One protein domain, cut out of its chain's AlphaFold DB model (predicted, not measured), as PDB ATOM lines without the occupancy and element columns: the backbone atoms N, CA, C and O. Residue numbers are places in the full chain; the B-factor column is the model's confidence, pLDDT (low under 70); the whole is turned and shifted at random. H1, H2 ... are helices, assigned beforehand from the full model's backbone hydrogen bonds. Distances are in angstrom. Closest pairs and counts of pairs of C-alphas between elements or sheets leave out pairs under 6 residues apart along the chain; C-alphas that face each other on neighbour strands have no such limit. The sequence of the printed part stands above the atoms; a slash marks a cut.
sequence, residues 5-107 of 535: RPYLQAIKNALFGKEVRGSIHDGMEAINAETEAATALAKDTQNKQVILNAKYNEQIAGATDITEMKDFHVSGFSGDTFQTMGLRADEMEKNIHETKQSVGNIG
ATOM      1  N   ARG A   5      16.538 -31.058 -16.027       90.38
ATOM      2  CA  ARG A   5      16.434 -30.343 -17.314       90.38
ATOM      3  C   ARG A   5      15.052 -30.462 -17.972       90.38
ATOM      4  O   ARG A   5      14.571 -29.428 -18.435       90.38
ATOM      5  N   PRO A   6      14.393 -31.638 -17.995       90.12
ATOM      6  CA  PRO A   6      13.065 -31.765 -18.590       90.12
ATOM      7  C   PRO A   6      12.015 -30.898 -17.883       90.12
ATOM      8  O   PRO A   6      11.256 -30.201 -18.550       90.12
ATOM      9  N   TYR A   7      12.029 -30.856 -16.546       91.12
ATOM     10  CA  TYR A   7      11.090 -30.047 -15.758       91.12
ATOM     11  C   TYR A   7      11.335 -28.547 -15.946       91.12
ATOM     12  O   TYR A   7      10.397 -27.777 -16.136       91.12
ATOM     13  N   LEU A   8      12.602 -28.122 -15.998       88.94
ATOM     14  CA  LEU A   8      12.960 -26.729 -16.292       88.94
ATOM     15  C   LEU A   8      12.504 -26.299 -17.695       88.94
ATOM     16  O   LEU A   8      12.092 -25.156 -17.896       88.94
ATOM     17  N   GLN A   9      12.576 -27.204 -18.669       89.81
ATOM     18  CA  GLN A   9      12.124 -26.947 -20.033       89.81
ATOM     19  C   GLN A   9      10.592 -26.909 -20.120       89.81
ATOM     20  O   GLN A   9      10.050 -26.056 -20.820       89.81
ATOM     21  N   ALA A  10       9.900 -27.751 -19.349       87.69
ATOM     22  CA  ALA A  10       8.447 -27.712 -19.206       87.69
ATOM     23  C   ALA A  10       7.963 -26.397 -18.568       87.69
ATOM     24  O   ALA A  10       7.026 -25.791 -19.076       87.69
ATOM     25  N   ILE A  11       8.662 -25.881 -17.546       89.50
ATOM     26  CA  ILE A  11       8.370 -24.562 -16.951       89.50
ATOM     27  C   ILE A  11       8.511 -23.442 -17.989       89.50
ATOM     28  O   ILE A  11       7.649 -22.572 -18.067       89.50
ATOM     29  N   LYS A  12       9.587 -23.453 -18.788       89.50
ATOM     30  CA  LYS A  12       9.839 -22.418 -19.807       89.50
ATOM     31  C   LYS A  12       8.807 -22.405 -20.931       89.50
ATOM     32  O   LYS A  12       8.552 -21.344 -21.492       89.50
ATOM     33  N   ASN A  13       8.261 -23.568 -21.273       89.56
ATOM     34  CA  ASN A  13       7.363 -23.734 -22.413       89.56
ATOM     35  C   ASN A  13       5.877 -23.726 -22.022       89.56
ATOM     36  O   ASN A  13       5.020 -23.741 -22.903       89.56
ATOM     37  N   ALA A  14       5.566 -23.720 -20.724       87.19
ATOM     38  CA  ALA A  14       4.201 -23.690 -20.222       87.19
ATOM     39  C   ALA A  14       3.531 -22.336 -20.506       87.19
ATOM     40  O   ALA A  14       4.052 -21.277 -20.155       87.19
ATOM     41  N   LEU A  15       2.342 -22.378 -21.110       80.31
ATOM     42  CA  LEU A  15       1.535 -21.189 -21.417       80.31
ATOM     43  C   LEU A  15       0.635 -20.792 -20.241       80.31
ATOM     44  O   LEU A  15       0.264 -19.626 -20.111       80.31
ATOM     45  N   PHE A  16       0.290 -21.748 -19.371       87.25
ATOM     46  CA  PHE A  16      -0.665 -21.548 -18.285       87.25
ATOM     47  C   PHE A  16      -0.045 -21.780 -16.905       87.25
ATOM     48  O   PHE A  16       0.713 -22.720 -16.671       87.25
ATOM     49  N   GLY A  17      -0.452 -20.972 -15.921       85.81
ATOM     50  CA  GLY A  17       0.111 -21.031 -14.565       85.81
ATOM     51  C   GLY A  17      -0.090 -22.366 -13.831       85.81
ATOM     52  O   GLY A  17       0.656 -22.666 -12.902       85.81
ATOM     53  N   LYS A  18      -1.074 -23.189 -14.228       88.00
ATOM     54  CA  LYS A  18      -1.265 -24.541 -13.670       88.00
ATOM     55  C   LYS A  18      -0.132 -25.489 -14.082       88.00
ATOM     56  O   LYS A  18       0.356 -26.233 -13.240       88.00
ATOM     57  N   GLU A  19       0.299 -25.430 -15.338       84.81
ATOM     58  CA  GLU A  19       1.366 -26.273 -15.898       84.81
ATOM     59  C   GLU A  19       2.733 -25.900 -15.313       84.81
ATOM     60  O   GLU A  19       3.533 -26.777 -14.986       84.81
ATOM     61  N   VAL A  20       2.956 -24.600 -15.086       85.62
ATOM     62  CA  VAL A  20       4.133 -24.088 -14.369       85.62
ATOM     63  C   VAL A  20       4.191 -24.661 -12.953       85.62
ATOM     64  O   VAL A  20       5.221 -25.193 -12.551       85.62
ATOM     65  N   ARG A  21       3.082 -24.604 -12.198       91.56
ATOM     66  CA  ARG A  21       3.032 -25.144 -10.828       91.56
ATOM     67  C   ARG A  21       3.236 -26.660 -10.780       91.56
ATOM     68  O   ARG A  21       3.941 -27.116  -9.890       91.56
ATOM     69  N   GLY A  22       2.677 -27.411 -11.732       89.69
ATOM     70  CA  GLY A  22       2.915 -28.856 -11.849       89.69
ATOM     71  C   GLY A  22       4.383 -29.181 -12.137       89.69
ATOM     72  O   GLY A  22       5.003 -29.937 -11.407       89.69
ATOM     73  N   SER A  23       4.988 -28.505 -13.115       89.44
ATOM     74  CA  SER A  23       6.396 -28.741 -13.470       89.44
ATOM     75  C   SER A  23       7.372 -28.342 -12.351       89.44
ATOM     76  O   SER A  23       8.421 -28.965 -12.196       89.44
ATOM     77  N   ILE A  24       7.040 -27.312 -11.561       89.12
ATOM     78  CA  ILE A  24       7.798 -26.939 -10.355       89.12
ATOM     79  C   ILE A  24       7.657 -28.015  -9.279       89.12
ATOM     80  O   ILE A  24       8.667 -28.407  -8.703       89.12
ATOM     81  N   HIS A  25       6.434 -28.489  -9.022       90.50
ATOM     82  CA  HIS A  25       6.177 -29.561  -8.062       90.50
ATOM     83  C   HIS A  25       7.000 -30.809  -8.403       90.50
ATOM     84  O   HIS A  25       7.806 -31.246  -7.587       90.50
ATOM     85  N   ASP A  26       6.888 -31.305  -9.634       89.69
ATOM     86  CA  ASP A  26       7.560 -32.532 -10.071       89.69
ATOM     87  C   ASP A  26       9.092 -32.372 -10.062       89.69
ATOM     88  O   ASP A  26       9.834 -33.288  -9.706       89.69
ATOM     89  N   GLY A  27       9.587 -31.175 -10.399       90.81
ATOM     90  CA  GLY A  27      11.005 -30.842 -10.287       90.81
ATOM     91  C   GLY A  27      11.506 -30.830  -8.839       90.81
ATOM     92  O   GLY A  27      12.600 -31.327  -8.570       90.81
ATOM     93  N   MET A  28      10.720 -30.288  -7.901       89.06
ATOM     94  CA  MET A  28      11.039 -30.305  -6.469       89.06
ATOM     95  C   MET A  28      10.994 -31.722  -5.896       89.06
ATOM     96  O   MET A  28      11.877 -32.086  -5.123       89.06
ATOM     97  N   GLU A  29      10.020 -32.530  -6.306       88.69
ATOM     98  CA  GLU A  29       9.903 -33.935  -5.915       88.69
ATOM     99  C   GLU A  29      11.122 -34.745  -6.383       88.69
ATOM    100  O   GLU A  29      11.741 -35.453  -5.588       88.69
ATOM    101  N   ALA A  30      11.560 -34.551  -7.632       88.94
ATOM    102  CA  ALA A  30      12.762 -35.193  -8.163       88.94
ATOM    103  C   ALA A  30      14.047 -34.791  -7.408       88.94
ATOM    104  O   ALA A  30      14.929 -35.625  -7.189       88.94
ATOM    105  N   ILE A  31      14.167 -33.522  -6.995       90.19
ATOM    106  CA  ILE A  31      15.296 -33.043  -6.176       90.19
ATOM    107  C   ILE A  31      15.236 -33.642  -4.771       90.19
ATOM    108  O   ILE A  31      16.271 -34.059  -4.246       90.19
ATOM    109  N   ASN A  32      14.048 -33.686  -4.164       89.50
ATOM    110  CA  ASN A  32      13.868 -34.243  -2.831       89.50
ATOM    111  C   ASN A  32      14.253 -35.727  -2.807       89.50
ATOM    112  O   ASN A  32      15.051 -36.127  -1.966       89.50
ATOM    113  N   ALA A  33      13.807 -36.504  -3.796       85.44
ATOM    114  CA  ALA A  33      14.155 -37.918  -3.924       85.44
ATOM    115  C   ALA A  33      15.677 -38.158  -4.019       85.44
ATOM    116  O   ALA A  33      16.221 -39.020  -3.329       85.44
ATOM    117  N   GLU A  34      16.403 -37.376  -4.829       90.69
ATOM    118  CA  GLU A  34      17.871 -37.469  -4.900       90.69
ATOM    119  C   GLU A  34      18.539 -37.030  -3.587       90.69
ATOM    120  O   GLU A  34      19.529 -37.630  -3.172       90.69
ATOM    121  N   THR A  35      18.008 -36.002  -2.923       89.19
ATOM    122  CA  THR A  35      18.549 -35.498  -1.651       89.19
ATOM    123  C   THR A  35      18.379 -36.526  -0.533       89.19
ATOM    124  O   THR A  35      19.311 -36.756   0.241       89.19
ATOM    125  N   GLU A  36      17.228 -37.193  -0.469       85.44
ATOM    126  CA  GLU A  36      16.975 -38.304   0.448       85.44
ATOM    127  C   GLU A  36      17.918 -39.479   0.167       85.44
ATOM    128  O   GLU A  36      18.559 -39.983   1.094       85.44
ATOM    129  N   ALA A  37      18.095 -39.855  -1.106       81.88
ATOM    130  CA  ALA A  37      19.018 -40.916  -1.506       81.88
ATOM    131  C   ALA A  37      20.482 -40.591  -1.155       81.88
ATOM    132  O   ALA A  37      21.191 -41.429  -0.594       81.88
ATOM    133  N   ALA A  38      20.934 -39.361  -1.421       86.44
ATOM    134  CA  ALA A  38      22.278 -38.902  -1.075       86.44
ATOM    135  C   ALA A  38      22.488 -38.841   0.446       86.44
ATOM    136  O   ALA A  38      23.555 -39.202   0.939       86.44
ATOM    137  N   THR A  39      21.463 -38.440   1.202       87.62
ATOM    138  CA  THR A  39      21.500 -38.424   2.671       87.62
ATOM    139  C   THR A  39      21.584 -39.839   3.240       87.62
ATOM    140  O   THR A  39      22.354 -40.082   4.169       87.62
ATOM    141  N   ALA A  40      20.825 -40.788   2.683       79.81
ATOM    142  CA  ALA A  40      20.902 -42.193   3.065       79.81
ATOM    143  C   ALA A  40      22.294 -42.776   2.775       79.81
ATOM    144  O   ALA A  40      22.882 -43.404   3.656       79.81
ATOM    145  N   LEU A  41      22.856 -42.495   1.593       84.31
ATOM    146  CA  LEU A  41      24.212 -42.910   1.231       84.31
ATOM    147  C   LEU A  41      25.264 -42.300   2.165       84.31
ATOM    148  O   LEU A  41      26.144 -43.014   2.629       84.31
ATOM    149  N   ALA A  42      25.167 -41.007   2.485       83.88
ATOM    150  CA  ALA A  42      26.104 -40.344   3.390       83.88
ATOM    151  C   ALA A  42      26.066 -40.946   4.804       83.88
ATOM    152  O   ALA A  42      27.120 -41.180   5.395       83.88
ATOM    153  N   LYS A  43      24.869 -41.252   5.327       80.50
ATOM    154  CA  LYS A  43      24.703 -41.951   6.613       80.50
ATOM    155  C   LYS A  43      25.300 -43.360   6.574       80.50
ATOM    156  O   LYS A  43      26.001 -43.745   7.504       80.50
ATOM    157  N   ASP A  44      25.075 -44.105   5.493       74.06
ATOM    158  CA  ASP A  44      25.661 -45.435   5.294       74.06
ATOM    159  C   ASP A  44      27.196 -45.377   5.207       74.06
ATOM    160  O   ASP A  44      27.887 -46.127   5.894       74.06
ATOM    161  N   THR A  45      27.755 -44.437   4.439       79.81
ATOM    162  CA  THR A  45      29.205 -44.208   4.370       79.81
ATOM    163  C   THR A  45      29.780 -43.812   5.729       79.81
ATOM    164  O   THR A  45      30.823 -44.335   6.116       79.81
ATOM    165  N   GLN A  46      29.106 -42.935   6.479       81.38
ATOM    166  CA  GLN A  46      29.532 -42.548   7.823       81.38
ATOM    167  C   GLN A  46      29.553 -43.756   8.767       81.38
ATOM    168  O   GLN A  46      30.553 -43.973   9.449       81.38
ATOM    169  N   ASN A  47      28.500 -44.577   8.760       73.00
ATOM    170  CA  ASN A  47      28.449 -45.804   9.552       73.00
ATOM    171  C   ASN A  47      29.579 -46.763   9.162       73.00
ATOM    172  O   ASN A  47      30.328 -47.211  10.025       73.00
ATOM    173  N   LYS A  48      29.779 -47.009   7.862       75.19
ATOM    174  CA  LYS A  48      30.881 -47.843   7.358       75.19
ATOM    175  C   LYS A  48      32.252 -47.314   7.784       75.19
ATOM    176  O   LYS A  48      33.111 -48.109   8.153       75.19
ATOM    177  N   GLN A  49      32.454 -45.996   7.784       79.50
ATOM    178  CA  GLN A  49      33.707 -45.377   8.220       79.50
ATOM    179  C   GLN A  49      33.942 -45.542   9.727       79.50
ATOM    180  O   GLN A  49      35.063 -45.830  10.141       79.50
ATOM    181  N   VAL A  50      32.900 -45.391  10.551       75.12
ATOM    182  CA  VAL A  50      32.977 -45.623  12.004       75.12
ATOM    183  C   VAL A  50      33.343 -47.079  12.294       75.12
ATOM    184  O   VAL A  50      34.271 -47.333  13.061       75.12
ATOM    185  N   ILE A  51      32.681 -48.024  11.622       73.38
ATOM    186  CA  ILE A  51      32.951 -49.463  11.742       73.38
ATOM    187  C   ILE A  51      34.390 -49.787  11.321       73.38
ATOM    188  O   ILE A  51      35.086 -50.527  12.014       73.38
ATOM    189  N   LEU A  52      34.861 -49.218  10.208       73.75
ATOM    190  CA  LEU A  52      36.224 -49.424   9.719       73.75
ATOM    191  C   LEU A  52      37.270 -48.904  10.714       73.75
ATOM    192  O   LEU A  52      38.265 -49.581  10.966       73.75
ATOM    193  N   ASN A  53      37.037 -47.734  11.312       76.94
ATOM    194  CA  ASN A  53      37.929 -47.177  12.326       76.94
ATOM    195  C   ASN A  53      37.959 -48.048  13.591       76.94
ATOM    196  O   ASN A  53      39.029 -48.274  14.148       76.94
ATOM    197  N   ALA A  54      36.807 -48.572  14.025       72.38
ATOM    198  CA  ALA A  54      36.735 -49.498  15.155       72.38
ATOM    199  C   ALA A  54      37.529 -50.787  14.876       72.38
ATOM    200  O   ALA A  54      38.365 -51.179  15.686       72.38
ATOM    201  N   LYS A  55      37.355 -51.380  13.687       71.94
ATOM    202  CA  LYS A  55      38.127 -52.544  13.218       71.94
ATOM    203  C   LYS A  55      39.632 -52.293  13.216       71.94
ATOM    204  O   LYS A  55      40.401 -53.114  13.707       71.94
ATOM    205  N   TYR A  56      40.048 -51.152  12.673       68.81
ATOM    206  CA  TYR A  56      41.454 -50.766  12.595       68.81
ATOM    207  C   TYR A  56      42.076 -50.566  13.986       68.81
ATOM    208  O   TYR A  56      43.179 -51.044  14.244       68.81
ATOM    209  N   ASN A  57      41.350 -49.928  14.906       72.44
ATOM    210  CA  ASN A  57      41.809 -49.731  16.281       72.44
ATOM    211  C   ASN A  57      41.954 -51.061  17.038       72.44
ATOM    212  O   ASN A  57      42.961 -51.256  17.718       72.44
ATOM    213  N   GLU A  58      41.012 -51.994  16.872       71.56
ATOM    214  CA  GLU A  58      41.097 -53.344  17.453       71.56
ATOM    215  C   GLU A  58      42.273 -54.158  16.889       71.56
ATOM    216  O   GLU A  58      42.905 -54.917  17.619       71.56
ATOM    217  N   GLN A  59      42.628 -53.981  15.609       66.31
ATOM    218  CA  GLN A  59      43.808 -54.635  15.025       66.31
ATOM    219  C   GLN A  59      45.137 -54.118  15.599       66.31
ATOM    220  O   GLN A  59      46.100 -54.880  15.691       66.31
ATOM    221  N   ILE A  60      45.212 -52.834  15.963       66.19
ATOM    222  CA  ILE A  60      46.434 -52.210  16.499       66.19
ATOM    223  C   ILE A  60      46.552 -52.415  18.017       66.19
ATOM    224  O   ILE A  60      47.665 -52.442  18.552       66.19
ATOM    225  N   ALA A  61      45.429 -52.591  18.717       63.53
ATOM    226  CA  ALA A  61      45.379 -52.812  20.157       63.53
ATOM    227  C   ALA A  61      45.964 -54.185  20.553       63.53
ATOM    228  O   ALA A  61      45.257 -55.175  20.711       63.53
ATOM    229  N   GLY A  62      47.283 -54.234  20.757       61.31
ATOM    230  CA  GLY A  62      47.956 -55.363  21.409       61.31
ATOM    231  C   GLY A  62      48.160 -56.589  20.517       61.31
ATOM    232  O   GLY A  62      47.902 -57.710  20.950       61.31
ATOM    233  N   ALA A  63      48.645 -56.386  19.288       57.81
ATOM    234  CA  ALA A  63      49.007 -57.446  18.343       57.81
ATOM    235  C   ALA A  63      50.190 -58.313  18.837       57.81
ATOM    236  O   ALA A  63      51.311 -58.221  18.344       57.81
ATOM    237  N   THR A  64      49.946 -59.161  19.833       60.31
ATOM    238  CA  THR A  64      50.831 -60.262  20.257       60.31
ATOM    239  C   THR A  64      50.125 -61.614  20.216       60.31
ATOM    240  O   THR A  64      50.773 -62.646  20.370       60.31
ATOM    241  N   ASP A  65      48.807 -61.618  20.008       58.97
ATOM    242  CA  ASP A  65      47.960 -62.803  20.069       58.97
ATOM    243  C   ASP A  65      47.607 -63.271  18.648       58.97
ATOM    244  O   ASP A  65      46.791 -62.673  17.951       58.97
ATOM    245  N   ILE A  66      48.291 -64.320  18.194       57.28
ATOM    246  CA  ILE A  66      48.166 -64.936  16.857       57.28
ATOM    247  C   ILE A  66      46.954 -65.876  16.747       57.28
ATOM    248  O   ILE A  66      46.755 -66.513  15.713       57.28
ATOM    249  N   THR A  67      46.159 -65.985  17.814       62.62
ATOM    250  CA  THR A  67      45.167 -67.052  17.982       62.62
ATOM    251  C   THR A  67      43.790 -66.708  17.402       62.62
ATOM    252  O   THR A  67      43.077 -67.608  16.966       62.62
ATOM    253  N   GLU A  68      43.419 -65.424  17.323       69.25
ATOM    254  CA  GLU A  68      42.122 -64.977  16.791       69.25
ATOM    255  C   GLU A  68      42.267 -63.766  15.858       69.25
ATOM    256  O   GLU A  68      43.060 -62.852  16.088       69.25
ATOM    257  N   MET A  69      41.463 -63.728  14.792       74.75
ATOM    258  CA  MET A  69      41.436 -62.600  13.860       74.75
ATOM    259  C   MET A  69      40.660 -61.424  14.482       74.75
ATOM    260  O   MET A  69      39.433 -61.387  14.407       74.75
ATOM    261  N   LYS A  70      41.371 -60.447  15.069       74.38
ATOM    262  CA  LYS A  70      40.785 -59.282  15.775       74.38
ATOM    263  C   LYS A  70      39.795 -58.458  14.943       74.38
ATOM    264  O   LYS A  70      38.846 -57.921  15.498       74.38
ATOM    265  N   ASP A  71      39.931 -58.415  13.615       74.31
ATOM    266  CA  ASP A  71      38.939 -57.757  12.737       74.31
ATOM    267  C   ASP A  71      37.528 -58.344  12.878       74.31
ATOM    268  O   ASP A  71      36.523 -57.647  12.720       74.31
ATOM    269  N   PHE A  72      37.445 -59.642  13.178       80.06
ATOM    270  CA  PHE A  72      36.171 -60.318  13.338       80.06
ATOM    271  C   PHE A  72      35.443 -59.865  14.601       80.06
ATOM    272  O   PHE A  72      34.252 -60.109  14.684       80.06
ATOM    273  N   HIS A  73      36.095 -59.188  15.550       85.19
ATOM    274  CA  HIS A  73      35.466 -58.712  16.782       85.19
ATOM    275  C   HIS A  73      34.459 -57.596  16.543       85.19
ATOM    276  O   HIS A  73      33.616 -57.364  17.396       85.19
ATOM    277  N   VAL A  74      34.520 -56.901  15.408       83.19
ATOM    278  CA  VAL A  74      33.607 -55.796  15.118       83.19
ATOM    279  C   VAL A  74      32.593 -56.233  14.070       83.19
ATOM    280  O   VAL A  74      32.939 -56.660  12.963       83.19
ATOM    281  N   SER A  75      31.311 -56.105  14.403       82.75
ATOM    282  CA  SER A  75      30.223 -56.369  13.468       82.75
ATOM    283  C   SER A  75      30.247 -55.380  12.305       82.75
ATOM    284  O   SER A  75      30.068 -54.181  12.485       82.75
ATOM    285  N   GLY A  76      30.393 -55.893  11.081       77.31
ATOM    286  CA  GLY A  76      30.270 -55.084   9.864       77.31
ATOM    287  C   GLY A  76      28.859 -54.540   9.604       77.31
ATOM    288  O   GLY A  76      28.691 -53.705   8.722       77.31
ATOM    289  N   PHE A  77      27.857 -55.033  10.338       79.19
ATOM    290  CA  PHE A  77      26.453 -54.651  10.194       79.19
ATOM    291  C   PHE A  77      26.016 -53.657  11.275       79.19
ATOM    292  O   PHE A  77      25.495 -52.595  10.948       79.19
ATOM    293  N   SER A  78      26.248 -53.984  12.550       79.69
ATOM    294  CA  SER A  78      25.803 -53.166  13.689       79.69
ATOM    295  C   SER A  78      26.877 -52.218  14.226       79.69
ATOM    296  O   SER A  78      26.550 -51.227  14.867       79.69
ATOM    297  N   GLY A  79      28.155 -52.494  13.952       79.50
ATOM    298  CA  GLY A  79      29.283 -51.743  14.503       79.50
ATOM    299  C   GLY A  79      29.628 -52.055  15.956       79.50
ATOM    300  O   GLY A  79      30.562 -51.455  16.481       79.50
ATOM    301  N   ASP A  80      28.935 -53.007  16.585       82.56
ATOM    302  CA  ASP A  80      29.263 -53.466  17.933       82.56
ATOM    303  C   ASP A  80      30.623 -54.175  17.961       82.56
ATOM    304  O   ASP A  80      30.938 -54.973  17.065       82.56
ATOM    305  N   THR A  81      31.397 -53.907  19.013       84.50
ATOM    306  CA  THR A  81      32.695 -54.536  19.282       84.50
ATOM    307  C   THR A  81      32.549 -55.608  20.359       84.50
ATOM    308  O   THR A  81      32.033 -55.350  21.446       84.50
ATOM    309  N   PHE A  82      33.044 -56.807  20.073       83.56
ATOM    310  CA  PHE A  82      33.002 -57.978  20.944       83.56
ATOM    311  C   PHE A  82      34.405 -58.294  21.477       83.56
ATOM    312  O   PHE A  82      35.404 -58.052  20.806       83.56
ATOM    313  N   GLN A  83      34.508 -58.844  22.690       83.38
ATOM    314  CA  GLN A  83      35.823 -59.109  23.297       83.38
ATOM    315  C   GLN A  83      36.601 -60.234  22.598       83.38
ATOM    316  O   GLN A  83      37.833 -60.217  22.612       83.38
ATOM    317  N   THR A  84      35.899 -61.201  22.003       80.81
ATOM    318  CA  THR A  84      36.476 -62.356  21.299       80.81
ATOM    319  C   THR A  84      35.701 -62.653  20.019       80.81
ATOM    320  O   THR A  84      34.528 -62.280  19.885       80.81
ATOM    321  N   MET A  85      36.332 -63.382  19.095       82.44
ATOM    322  CA  MET A  85      35.655 -63.943  17.920       82.44
ATOM    323  C   MET A  85      34.461 -64.814  18.331       82.44
ATOM    324  O   MET A  85      33.407 -64.741  17.695       82.44
ATOM    325  N   GLY A  86      34.625 -65.605  19.398       78.56
ATOM    326  CA  GLY A  86      33.598 -66.500  19.928       78.56
ATOM    327  C   GLY A  86      32.331 -65.763  20.352       78.56
ATOM    328  O   GLY A  86      31.257 -66.097  19.875       78.56
ATOM    329  N   LEU A  87      32.446 -64.681  21.131       82.62
ATOM    330  CA  LEU A  87      31.274 -63.924  21.596       82.62
ATOM    331  C   LEU A  87      30.468 -63.307  20.451       82.62
ATOM    332  O   LEU A  87      29.245 -63.201  20.527       82.62
ATOM    333  N   ARG A  88      31.143 -62.901  19.372       87.94
ATOM    334  CA  ARG A  88      30.438 -62.421  18.184       87.94
ATOM    335  C   ARG A  88      29.800 -63.561  17.397       87.94
ATOM    336  O   ARG A  88      28.716 -63.375  16.851       87.94
ATOM    337  N   ALA A  89      30.468 -64.710  17.301       82.56
ATOM    338  CA  ALA A  89      29.884 -65.896  16.690       82.56
ATOM    339  C   ALA A  89      28.622 -66.330  17.452       82.56
ATOM    340  O   ALA A  89      27.600 -66.554  16.812       82.56
ATOM    341  N   ASP A  90      28.649 -66.308  18.786       78.81
ATOM    342  CA  ASP A  90      27.497 -66.594  19.647       78.81
ATOM    343  C   ASP A  90      26.348 -65.600  19.415       78.81
ATOM    344  O   ASP A  90      25.194 -66.000  19.272       78.81
ATOM    345  N   GLU A  91      26.639 -64.299  19.308       84.94
ATOM    346  CA  GLU A  91      25.620 -63.284  19.000       84.94
ATOM    347  C   GLU A  91      25.058 -63.455  17.576       84.94
ATOM    348  O   GLU A  91      23.863 -63.278  17.341       84.94
ATOM    349  N   MET A  92      25.887 -63.849  16.608       85.25
ATOM    350  CA  MET A  92      25.431 -64.171  15.255       85.25
ATOM    351  C   MET A  92      24.552 -65.431  15.246       85.25
ATOM    352  O   MET A  92      23.500 -65.430  14.608       85.25
ATOM    353  N   GLU A  93      24.931 -66.482  15.976       78.38
ATOM    354  CA  GLU A  93      24.122 -67.692  16.152       78.38
ATOM    355  C   GLU A  93      22.799 -67.393  16.849       78.38
ATOM    356  O   GLU A  93      21.761 -67.879  16.402       78.38
ATOM    357  N   LYS A  94      22.808 -66.546  17.881       79.88
ATOM    358  CA  LYS A  94      21.609 -66.067  18.567       79.88
ATOM    359  C   LYS A  94      20.687 -65.314  17.612       79.88
ATOM    360  O   LYS A  94      19.517 -65.666  17.520       79.88
ATOM    361  N   ASN A  95      21.203 -64.367  16.829       80.75
ATOM    362  CA  ASN A  95      20.410 -63.649  15.828       80.75
ATOM    363  C   ASN A  95      19.835 -64.597  14.760       80.75
ATOM    364  O   ASN A  95      18.667 -64.483  14.384       80.75
ATOM    365  N   ILE A  96      20.613 -65.583  14.296       79.31
ATOM    366  CA  ILE A  96      20.126 -66.627  13.380       79.31
ATOM    367  C   ILE A  96      19.046 -67.485  14.056       79.31
ATOM    368  O   ILE A  96      18.053 -67.836  13.416       79.31
ATOM    369  N   HIS A  97      19.221 -67.831  15.330       71.44
ATOM    370  CA  HIS A  97      18.276 -68.620  16.114       71.44
ATOM    371  C   HIS A  97      16.955 -67.869  16.320       71.44
ATOM    372  O   HIS A  97      15.894 -68.419  16.038       71.44
ATOM    373  N   GLU A  98      17.009 -66.602  16.725       72.75
ATOM    374  CA  GLU A  98      15.847 -65.727  16.904       72.75
ATOM    375  C   GLU A  98      15.128 -65.468  15.568       72.75
ATOM    376  O   GLU A  98      13.904 -65.580  15.482       72.75
ATOM    377  N   THR A  99      15.869 -65.258  14.473       67.06
ATOM    378  CA  THR A  99      15.277 -65.097  13.132       67.06
ATOM    379  C   THR A  99      14.582 -66.384  12.663       67.06
ATOM    380  O   THR A  99      13.480 -66.319  12.116       67.06
ATOM    381  N   LYS A 100      15.153 -67.568  12.942       60.06
ATOM    382  CA  LYS A 100      14.505 -68.875  12.695       60.06
ATOM    383  C   LYS A 100      13.234 -69.092  13.521       60.06
ATOM    384  O   LYS A 100      12.406 -69.907  13.130       60.06
ATOM    385  N   GLN A 101      13.068 -68.404  14.652       56.44
ATOM    386  CA  GLN A 101      11.814 -68.446  15.408       56.44
ATOM    387  C   GLN A 101      10.733 -67.542  14.792       56.44
ATOM    388  O   GLN A 101       9.548 -67.824  14.953       56.44
ATOM    389  N   SER A 102      11.117 -66.494  14.052       62.53
ATOM    390  CA  SER A 102      10.179 -65.549  13.420       62.53
ATOM    391  C   SER A 102       9.585 -66.037  12.092       62.53
ATOM    392  O   SER A 102       8.452 -65.700  11.751       62.53
ATOM    393  N   VAL A 103      10.317 -66.876  11.356       59.06
ATOM    394  CA  VAL A 103       9.859 -67.516  10.119       59.06
ATOM    395  C   VAL A 103      10.057 -69.012  10.315       59.06
ATOM    396  O   VAL A 103      11.188 -69.446  10.504       59.06
ATOM    397  N   GLY A 104       8.968 -69.791  10.335       62.56
ATOM    398  CA  GLY A 104       9.006 -71.236  10.601       62.56
ATOM    399  C   GLY A 104       9.914 -72.030   9.647       62.56
ATOM    400  O   GLY A 104      10.619 -71.474   8.814       62.56
ATOM    401  N   ASN A 105       9.899 -73.364   9.735       63.19
ATOM    402  CA  ASN A 105      10.797 -74.214   8.943       63.19
ATOM    403  C   ASN A 105      10.687 -73.942   7.423       63.19
ATOM    404  O   ASN A 105       9.780 -74.436   6.756       63.19
ATOM    405  N   ILE A 106      11.656 -73.200   6.873       64.62
ATOM    406  CA  ILE A 106      11.750 -72.838   5.449       64.62
ATOM    407  C   ILE A 106      11.829 -74.083   4.552       64.62
ATOM    408  O   ILE A 106      11.358 -74.048   3.418       64.62
ATOM    409  N   GLY A 107      12.320 -75.218   5.066       65.25
ATOM    410  CA  GLY A 107      12.310 -76.501   4.356       65.25
ATOM    411  C   GLY A 107      10.903 -77.022   4.030       65.25
ATOM    412  O   GLY A 107      10.747 -77.844   3.130       65.25
TER     413      GLY A 107
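Overview. This is residues 5 to 107 of the 535 residues of the protein "Pectate_lyase_3 domain-containing protein" of Bacillus cereus (UniProt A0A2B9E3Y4). One very long straight helix, H2, makes the length of the model, with the short helix H1 folded back along its first end as a hairpin. At its other end a loop with the tiny helix H3 leads to H4, an arm that slants back to make an open V with H2, and residues 93 to 107 stick out. The printed part has 103 residues with four named helices, H1, H2, H3 and H4 in chain order, and no named strand; the class is all helix. The whole is extended, with a radius of gyration of the C-alphas of 24.6 A, and flat, spanning 74 by 42 by 16 A.

Arrangement. H2, residues 17 to 60, stands free at residues 31 to 46. With residues 19 to 27 alone it touches H1, residues 5 to 13; the closest C-alphas, of Ile 11 and Val 20, are 5.0 A apart. This helical hairpin has a shallow tilt of 19 degrees, opposite ways. With residues 55 to 59 alone H2 touches H3, residues 70 to 73; the closest C-alphas, of Lys 55 and Asp 71, are 5.3 A apart. H4, residues 85 to 102, touches H3 with residues 85 to 88 alone; the closest C-alphas, of His 73 and Met 85, are 5.4 A apart. H2 and H4 are apart, and H1 is apart from H3 and H4. Every O i to N i+4 pair is within hydrogen-bond range in H1, H2 and H4; H3 is too short for such a pair.

Along the chain. H2 measures 63.9 A from C-alpha 17 at (0.111, -21.031, -14.565) to C-alpha 60 at (46.434, -52.210, 16.499). H1 measures 12.3 A, H3 5.4 A and H4 25.9 A, ending at C-alpha 102 at (10.179, -65.549, 13.420).

Size, cuts and confidence. The two C-alphas farthest apart, of Leu 15 and Thr 64, are 75.5 A apart. The printed part has no cut. The link from H3 to H4, 11 residues, is long. Mean pLDDT of the printed part is 79.0; residue 56, residues 59 to 68 and residues 99 to 107 are under 70.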